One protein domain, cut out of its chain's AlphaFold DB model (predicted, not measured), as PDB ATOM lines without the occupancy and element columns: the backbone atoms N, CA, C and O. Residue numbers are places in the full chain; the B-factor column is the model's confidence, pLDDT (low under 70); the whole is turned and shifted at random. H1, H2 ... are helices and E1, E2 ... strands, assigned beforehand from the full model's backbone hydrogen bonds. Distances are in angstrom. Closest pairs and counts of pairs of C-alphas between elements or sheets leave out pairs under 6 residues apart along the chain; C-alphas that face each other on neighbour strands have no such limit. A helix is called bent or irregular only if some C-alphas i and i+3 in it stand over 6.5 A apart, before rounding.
ATOM      1  N   LYS A 199     368.876 423.031 363.787       53.66
ATOM      2  CA  LYS A 199     367.862 422.060 363.311       53.66
ATOM      3  C   LYS A 199     366.448 422.645 363.163       53.66
ATOM      4  O   LYS A 199     365.712 422.244 362.273       53.66
ATOM      5  N   LEU A 200     366.046 423.591 364.022       53.38
ATOM      6  CA  LEU A 200     364.729 424.251 363.919       53.38
ATOM      7  C   LEU A 200     364.717 425.320 362.811       53.38
ATOM      8  O   LEU A 200     363.699 425.534 362.154       53.38
ATOM      9  N   LEU A 201     365.866 425.966 362.581       56.25
ATOM     10  CA  LEU A 201     366.055 426.887 361.461       56.25
ATOM     11  C   LEU A 201     366.010 426.188 360.103       56.25
ATOM     12  O   LEU A 201     365.735 426.863 359.115       56.25
ATOM     13  N   ASP A 202     366.261 424.880 360.045       71.38
ATOM     14  CA  ASP A 202     366.402 424.160 358.781       71.38
ATOM     15  C   ASP A 202     365.080 424.144 358.001       71.38
ATOM     16  O   ASP A 202     365.005 424.655 356.888       71.38
ATOM     17  N   VAL A 203     363.974 423.726 358.629       79.12
ATOM     18  CA  VAL A 203     362.662 423.647 357.952       79.12
ATOM     19  C   VAL A 203     362.159 425.019 357.515       79.12
ATOM     20  O   VAL A 203     361.693 425.199 356.394       79.12
ATOM     21  N   LEU A 204     362.265 426.028 358.384       82.75
ATOM     22  CA  LEU A 204     361.780 427.371 358.062       82.75
ATOM     23  C   LEU A 204     362.601 428.027 356.946       82.75
ATOM     24  O   LEU A 204     362.063 428.866 356.230       82.75
ATOM     25  N   ARG A 205     363.874 427.646 356.771       80.81
ATOM     26  CA  ARG A 205     364.734 428.105 355.668       80.81
ATOM     27  C   ARG A 205     364.423 427.426 354.339       80.81
ATOM     28  O   ARG A 205     364.608 428.066 353.313       80.81
ATOM     29  N   LEU A 206     363.893 426.204 354.357       81.94
ATOM     30  CA  LEU A 206     363.446 425.489 353.153       81.94
ATOM     31  C   LEU A 206     362.145 426.052 352.560       81.94
ATOM     32  O   LEU A 206     361.781 425.735 351.429       81.94
ATOM     33  N   CYS A 207     361.450 426.916 353.303       84.88
ATOM     34  CA  CYS A 207     360.260 427.596 352.816       84.88
ATOM     35  C   CYS A 207     360.572 428.445 351.563       84.88
ATOM     36  O   CYS A 207     361.471 429.284 351.622       84.88
ATOM     37  N   PRO A 208     359.783 428.341 350.473       83.38
ATOM     38  CA  PRO A 208     359.995 429.123 349.249       83.38
ATOM     39  C   PRO A 208     359.947 430.650 349.428       83.38
ATOM     40  O   PRO A 208     360.453 431.381 348.584       83.38
ATOM     41  N   LEU A 209     359.325 431.143 350.507       83.38
ATOM     42  CA  LEU A 209     359.281 432.574 350.835       83.38
ATOM     43  C   LEU A 209     360.461 433.055 351.692       83.38
ATOM     44  O   LEU A 209     360.534 434.243 352.014       83.38
ATOM     45  N   SER A 210     361.367 432.163 352.088       83.81
ATOM     46  CA  SER A 210     362.594 432.538 352.792       83.81
ATOM     47  C   SER A 210     363.542 433.274 351.847       83.81
ATOM     48  O   SER A 210     363.716 432.881 350.696       83.81
ATOM     49  N   LYS A 211     364.161 434.357 352.326       78.06
ATOM     50  CA  LYS A 211     365.117 435.170 351.556       78.06
ATOM     51  C   LYS A 211     366.405 435.347 352.340       78.06
ATOM     52  O   LYS A 211     366.346 435.597 353.540       78.06
ATOM     53  N   ASP A 212     367.543 435.254 351.657       67.00
ATOM     54  CA  ASP A 212     368.858 435.711 352.125       67.00
ATOM     55  C   ASP A 212     369.170 435.332 353.583       67.00
ATOM     56  O   ASP A 212     369.384 436.186 354.445       67.00
ATOM     57  N   ASN A 213     369.152 434.026 353.877       65.88
ATOM     58  CA  ASN A 213     369.405 433.457 355.210       65.88
ATOM     59  C   ASN A 213     368.393 433.814 356.316       65.88
ATOM     60  O   ASN A 213     368.580 433.404 357.469       65.88
ATOM     61  N   LYS A 214     367.298 434.509 355.991       75.88
ATOM     62  CA  LYS A 214     366.195 434.773 356.918       75.88
ATOM     63  C   LYS A 214     365.116 433.693 356.764       75.88
ATOM     64  O   LYS A 214     364.599 433.518 355.658       75.88
ATOM     65  N   PRO A 215     364.771 432.965 357.845       81.25
ATOM     66  CA  PRO A 215     363.686 431.990 357.809       81.25
ATOM     67  C   PRO A 215     362.347 432.686 357.550       81.25
ATOM     68  O   PRO A 215     362.160 433.853 357.906       81.25
ATOM     69  N   CYS A 216     361.397 431.963 356.962       85.38
ATOM     70  CA  CYS A 216     360.051 432.481 356.759       85.38
ATOM     71  C   CYS A 216     359.391 432.812 358.106       85.38
ATOM     72  O   CYS A 216     359.215 431.939 358.951       85.38
ATOM     73  N   THR A 217     358.983 434.070 358.285       82.69
ATOM     74  CA  THR A 217     358.325 434.561 359.511       82.69
ATOM     75  C   THR A 217     356.847 434.192 359.598       82.69
ATOM     76  O   THR A 217     356.228 434.360 360.644       82.69
ATOM     77  N   ARG A 218     356.266 433.716 358.492       84.88
ATOM     78  CA  ARG A 218     354.855 433.318 358.398       84.88
ATOM     79  C   ARG A 218     354.639 431.825 358.613       84.88
ATOM     80  O   ARG A 218     353.503 431.409 358.813       84.88
ATOM     81  N   CYS A 219     355.703 431.034 358.540       87.94
ATOM     82  CA  CYS A 219     355.666 429.636 358.924       87.94
ATOM     83  C   CYS A 219     356.047 429.514 360.403       87.94
ATOM     84  O   CYS A 219     356.908 430.252 360.886       87.94
ATOM     85  N   ARG A 220     355.439 428.571 361.121       86.75
ATOM     86  CA  ARG A 220     355.738 428.314 362.534       86.75
ATOM     87  C   ARG A 220     355.886 426.818 362.769       86.75
ATOM     88  O   ARG A 220     355.185 426.026 362.154       86.75
ATOM     89  N   VAL A 221     356.798 426.440 363.654       85.69
ATOM     90  CA  VAL A 221     356.920 425.068 364.154       85.69
ATOM     91  C   VAL A 221     356.580 425.095 365.636       85.69
ATOM     92  O   VAL A 221     357.114 425.918 366.380       85.69
ATOM     93  N   GLU A 222     355.687 424.213 366.049       84.31
ATOM     94  CA  GLU A 222     355.294 423.982 367.432       84.31
ATOM     95  C   GLU A 222     355.664 422.548 367.824       84.31
ATOM     96  O   GLU A 222     355.770 421.661 366.975       84.31
ATOM     97  N   HIS A 223     355.920 422.321 369.109       77.00
ATOM     98  CA  HIS A 223     356.220 420.982 369.609       77.00
ATOM     99  C   HIS A 223     354.915 420.207 369.799       77.00
ATOM    100  O   HIS A 223     354.007 420.681 370.481       77.00
ATOM    101  N   GLY A 224     354.831 419.037 369.166       70.75
ATOM    102  CA  GLY A 224     353.744 418.086 369.340       70.75
ATOM    103  C   GLY A 224     354.028 417.099 370.474       70.75
ATOM    104  O   GLY A 224     355.022 417.188 371.195       70.75
ATOM    105  N   VAL A 225     353.119 416.143 370.640       62.72
ATOM    106  CA  VAL A 225     353.216 415.075 371.643       62.72
ATOM    107  C   VAL A 225     354.108 413.949 371.096       62.72
ATOM    108  O   VAL A 225     354.005 413.619 369.919       62.72
ATOM    109  N   LEU A 226     354.957 413.345 371.942       63.56
ATOM    110  CA  LEU A 226     355.819 412.190 371.605       63.56
ATOM    111  C   LEU A 226     356.881 412.448 370.507       63.56
ATOM    112  O   LEU A 226     357.129 411.583 369.674       63.56
ATOM    113  N   GLY A 227     357.524 413.622 370.502       65.50
ATOM    114  CA  GLY A 227     358.662 413.916 369.607       65.50
ATOM    115  C   GLY A 227     358.285 414.345 368.181       65.50
ATOM    116  O   GLY A 227     359.153 414.734 367.394       65.50
ATOM    117  N   ASP A 228     356.993 414.347 367.849       78.25
ATOM    118  CA  ASP A 228     356.480 414.941 366.617       78.25
ATOM    119  C   ASP A 228     356.458 416.476 366.713       78.25
ATOM    120  O   ASP A 228     356.304 417.055 367.791       78.25
ATOM    121  N   LYS A 229     356.609 417.162 365.574       83.31
ATOM    122  CA  LYS A 229     356.488 418.627 365.499       83.31
ATOM    123  C   LYS A 229     355.317 419.023 364.620       83.31
ATOM    124  O   LYS A 229     355.170 418.522 363.511       83.31
ATOM    125  N   ASP A 230     354.528 419.970 365.093       86.25
ATOM    126  CA  ASP A 230     353.434 420.550 364.335       86.25
ATOM    127  C   ASP A 230     353.963 421.729 363.515       86.25
ATOM    128  O   ASP A 230     354.415 422.745 364.041       86.25
ATOM    129  N   PHE A 231     353.932 421.589 362.196       87.94
ATOM    130  CA  PHE A 231     354.343 422.609 361.250       87.94
ATOM    131  C   PHE A 231     353.137 423.342 360.667       87.94
ATOM    132  O   PHE A 231     352.228 422.755 360.077       87.94
ATOM    133  N   TRP A 232     353.171 424.661 360.800       87.38
ATOM    134  CA  TRP A 232     352.200 425.595 360.263       87.38
ATOM    135  C   TRP A 232     352.820 426.319 359.073       87.38
ATOM    136  O   TRP A 232     353.762 427.101 359.227       87.38
ATOM    137  N   CYS A 233     352.296 426.051 357.879       87.38
ATOM    138  CA  CYS A 233     352.749 426.690 356.651       87.38
ATOM    139  C   CYS A 233     351.928 427.949 356.346       87.38
ATOM    140  O   CYS A 233     350.721 427.982 356.549       87.38
ATOM    141  N   HIS A 234     352.558 428.964 355.759       86.06
ATOM    142  CA  HIS A 234     351.860 430.164 355.289       86.06
ATOM    143  C   HIS A 234     350.911 429.908 354.101       86.06
ATOM    144  O   HIS A 234     350.033 430.731 353.852       86.06
ATOM    145  N   CYS A 235     351.102 428.809 353.357       82.69
ATOM    146  CA  CYS A 235     350.272 428.443 352.205       82.69
ATOM    147  C   CYS A 235     348.929 427.829 352.609       82.69
ATOM    148  O   CYS A 235     348.004 427.789 351.802       82.69
ATOM    149  N   SER A 236     348.814 427.305 353.831       68.88
ATOM    150  CA  SER A 236     347.644 426.539 354.241       68.88
ATOM    151  C   SER A 236     347.309 426.752 355.706       68.88
ATOM    152  O   SER A 236     348.157 426.572 356.570       68.88
ATOM    153  N   ASN A 237     346.026 426.951 356.006       66.75
ATOM    154  CA  ASN A 237     345.510 426.901 357.380       66.75
ATOM    155  C   ASN A 237     345.497 425.474 357.976       66.75
ATOM    156  O   ASN A 237     344.961 425.264 359.061       66.75
ATOM    157  N   LYS A 238     346.039 424.476 357.263       74.50
ATOM    158  CA  LYS A 238     346.146 423.092 357.730       74.50
ATOM    159  C   LYS A 238     347.496 422.867 358.409       74.50
ATOM    160  O   LYS A 238     348.536 423.243 357.876       74.50
ATOM    161  N   ARG A 239     347.444 422.206 359.565       83.38
ATOM    162  CA  ARG A 239     348.604 421.753 360.338       83.38
ATOM    163  C   ARG A 239     349.226 420.517 359.685       83.38
ATOM    164  O   ARG A 239     348.511 419.554 359.403       83.38
ATOM    165  N   LEU A 240     350.538 420.536 359.474       85.25
ATOM    166  CA  LEU A 240     351.327 419.411 358.974       85.25
ATOM    167  C   LEU A 240     352.093 418.784 360.135       85.25
ATOM    168  O   LEU A 240     352.692 419.500 360.926       85.25
ATOM    169  N   VAL A 241     352.096 417.459 360.241       84.69
ATOM    170  CA  VAL A 241     352.851 416.763 361.292       84.69
ATOM    171  C   VAL A 241     354.205 416.345 360.729       84.69
ATOM    172  O   VAL A 241     354.271 415.544 359.798       84.69
ATOM    173  N   LEU A 242     355.281 416.882 361.297       83.69
ATOM    174  CA  LEU A 242     356.657 416.492 361.013       83.69
ATOM    175  C   LEU A 242     357.043 415.356 361.953       83.69
ATOM    176  O   LEU A 242     357.413 415.577 363.111       83.69
ATOM    177  N   ARG A 243     356.951 414.126 361.448       76.12
ATOM    178  CA  ARG A 243     357.307 412.942 362.229       76.12
ATOM    179  C   ARG A 243     358.804 412.921 362.500       76.12
ATOM    180  O   ARG A 243     359.589 412.940 361.552       76.12
ATOM    181  N   HIS A 244     359.192 412.846 363.773       66.69
ATOM    182  CA  HIS A 244     360.602 412.805 364.201       66.69
ATOM    183  C   HIS A 244     361.447 413.966 363.634       66.69
ATOM    184  O   HIS A 244     362.601 413.789 363.248       66.69
ATOM    185  N   GLY A 245     360.846 415.152 363.479       65.88
ATOM    186  CA  GLY A 245     361.543 416.347 362.995       65.88
ATOM    187  C   GLY A 245     362.044 416.293 361.547       65.88
ATOM    188  O   GLY A 245     362.825 417.166 361.165       65.88
ATOM    189  N   ARG A 246     361.615 415.312 360.742       79.81
ATOM    190  CA  ARG A 246     361.990 415.245 359.327       79.81
ATOM    191  C   ARG A 246     361.184 416.227 358.471       79.81
ATOM    192  O   ARG A 246     360.062 416.596 358.819       79.81
ATOM    193  N   VAL A 247     361.776 416.672 357.363       82.81
ATOM    194  CA  VAL A 247     361.285 417.810 356.563       82.81
ATOM    195  C   VAL A 247     360.576 417.408 355.273       82.81
ATOM    196  O   VAL A 247     360.000 418.273 354.616       82.81
ATOM    197  N   GLU A 248     360.565 416.121 354.913       82.50
ATOM    198  CA  GLU A 248     360.073 415.660 353.610       82.50
ATOM    199  C   GLU A 248     358.592 416.009 353.419       82.50
ATOM    200  O   GLU A 248     358.197 416.478 352.356       82.50
ATOM    201  N   THR A 249     357.783 415.902 354.478       82.94
ATOM    202  CA  THR A 249     356.361 416.282 354.445       82.94
ATOM    203  C   THR A 249     356.156 417.774 354.156       82.94
ATOM    204  O   THR A 249     355.209 418.147 353.463       82.94
ATOM    205  N   ALA A 250     357.038 418.649 354.654       83.88
ATOM    206  CA  ALA A 250     356.978 420.081 354.356       83.88
ATOM    207  C   ALA A 250     357.418 420.370 352.910       83.88
ATOM    208  O   ALA A 250     356.786 421.170 352.220       83.88
ATOM    209  N   GLU A 251     358.450 419.679 352.422       83.44
ATOM    210  CA  GLU A 251     358.905 419.803 351.035       83.44
ATOM    211  C   GLU A 251     357.857 419.335 350.022       83.44
ATOM    212  O   GLU A 251     357.611 420.017 349.025       83.44
ATOM    213  N   GLU A 252     357.221 418.189 350.265       84.25
ATOM    214  CA  GLU A 252     356.124 417.671 349.443       84.25
ATOM    215  C   GLU A 252     354.941 418.641 349.417       84.25
ATOM    216  O   GLU A 252     354.367 418.905 348.357       84.25
ATOM    217  N   HIS A 253     354.615 419.241 350.563       86.50
ATOM    218  CA  HIS A 253     353.580 420.264 350.648       86.50
ATOM    219  C   HIS A 253     353.896 421.488 349.769       86.50
ATOM    220  O   HIS A 253     353.026 421.952 349.029       86.50
ATOM    221  N   TRP A 254     355.132 421.995 349.786       86.06
ATOM    222  CA  TRP A 254     355.513 423.130 348.935       86.06
ATOM    223  C   TRP A 254     355.612 422.775 347.452       86.06
ATOM    224  O   TRP A 254     355.328 423.624 346.610       86.06
ATOM    225  N   LYS A 255     355.992 421.537 347.113       82.12
ATOM    226  CA  LYS A 255     355.999 421.050 345.723       82.12
ATOM    227  C   LYS A 255     354.583 420.894 345.161       82.12
ATOM    228  O   LYS A 255     354.384 421.163 343.984       82.12
ATOM    229  N   SER A 256     353.627 420.478 345.990       77.94
ATOM    230  CA  SER A 256     352.221 420.273 345.601       77.94
ATOM    231  C   SER A 256     351.359 421.537 345.654       77.94
ATOM    232  O   SER A 256     350.301 421.565 345.040       77.94
ATOM    233  N   SER A 257     351.802 422.580 346.365       68.50
ATOM    234  CA  SER A 257     351.117 423.883 346.442       68.50
ATOM    235  C   SER A 257     351.637 424.913 345.422       68.50
ATOM    236  O   SER A 257     351.392 426.106 345.602       68.50
ATOM    237  N   LYS A 258     352.394 424.470 344.408       56.16
ATOM    238  CA  LYS A 258     352.851 425.291 343.277       56.16
ATOM    239  C   LYS A 258     351.822 425.340 342.158       56.16
ATOM    240  O   LYS A 258     351.190 424.294 341.906       56.16
TER     241      LYS A 258
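Overview. This is residues 199 to 258 of the 258 residues of an uncharacterized protein of Melampsora larici-populina (strain 98AG31 / pathotype 3-4-7) (UniProt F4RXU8). A small meander sheet of three strands, E1, E2 and E3, has two short helices that only graze it, H1 by the edge strand E1 and H2 by the edge strand E3. The two helices run the same way and come close to each other, while the loop of residues 207 to 219 and the turn between E1 and E2 reach the two far ends of the longest axis. The printed part has 60 residues, with two named helices and three named strands along the chain as H1, E1, E2, E3, H2. The sheet's order is E1, E2, E3, antiparallel throughout; the class is mixed, helices and strands, with under half of the residues, 29, in named elements. The whole is compact, with a radius of gyration of the C-alphas of 10.7 A and spans of 33 by 23 by 18 A.

Along the chain. Find C-alpha 199 at (367.862, 422.060, 363.311); from there H1 runs through residues 199 to 206, 11.6 A long. It is neither bent nor irregular, but only just: C-alphas 200 and 203 are 6.3 A apart. Look next for E1, residues 220 to 223, 10.2 A, which begins with C-alpha 220 at (355.738, 428.314, 362.534). E2 follows with residues 229 to 232, 9.7 A, and E3 with residues 239 to 242, 9.6 A. H2, residues 248 to 256, is 12.1 A long and ends with C-alpha 256 at (352.221, 420.273, 345.601).

Arrangement. Begin with the sheet, a meander, each strand the antiparallel neighbour of the one before. In the hairpin of E1 and E2, at 157 degrees, look for N 222 and O 230, 2.8 A apart, within hydrogen-bond range. In the hairpin of E2 and E3, at 143 degrees, N 231 and O 240 are within that range at 2.7 A. H1 only grazes the sheet with residues 200 to 204; its closest C-alphas to E1 are those of Leu 204 and Arg 220, 7.6 A. H2 only grazes it with residues 248 to 253; its closest C-alphas to E3 are those of Leu 242 and Thr 249, 6.6 A. H1 and H2 are close but not clearly touching, at a shallow tilt of 11 degrees, the same way; their closest C-alphas, Leu 206 and Glu 251, are 7.6 A apart. In H2 every O i to N i+4 pair is within hydrogen-bond range, in H1 2 of 4.

Size, cuts and confidence. The two C-alphas farthest apart, those of Asp 212 and Leu 226, are 33.2 A from each other. The link from H1 to E1, 13 residues, is long. The printed part has no cut and ends at residue 258, the chain's last. The mean pLDDT of the printed part is 77.9; residues 199 to 201, 212 to 213, 225 to 227, 236 to 237, 244 to 245 and 257 to 258 are under 70.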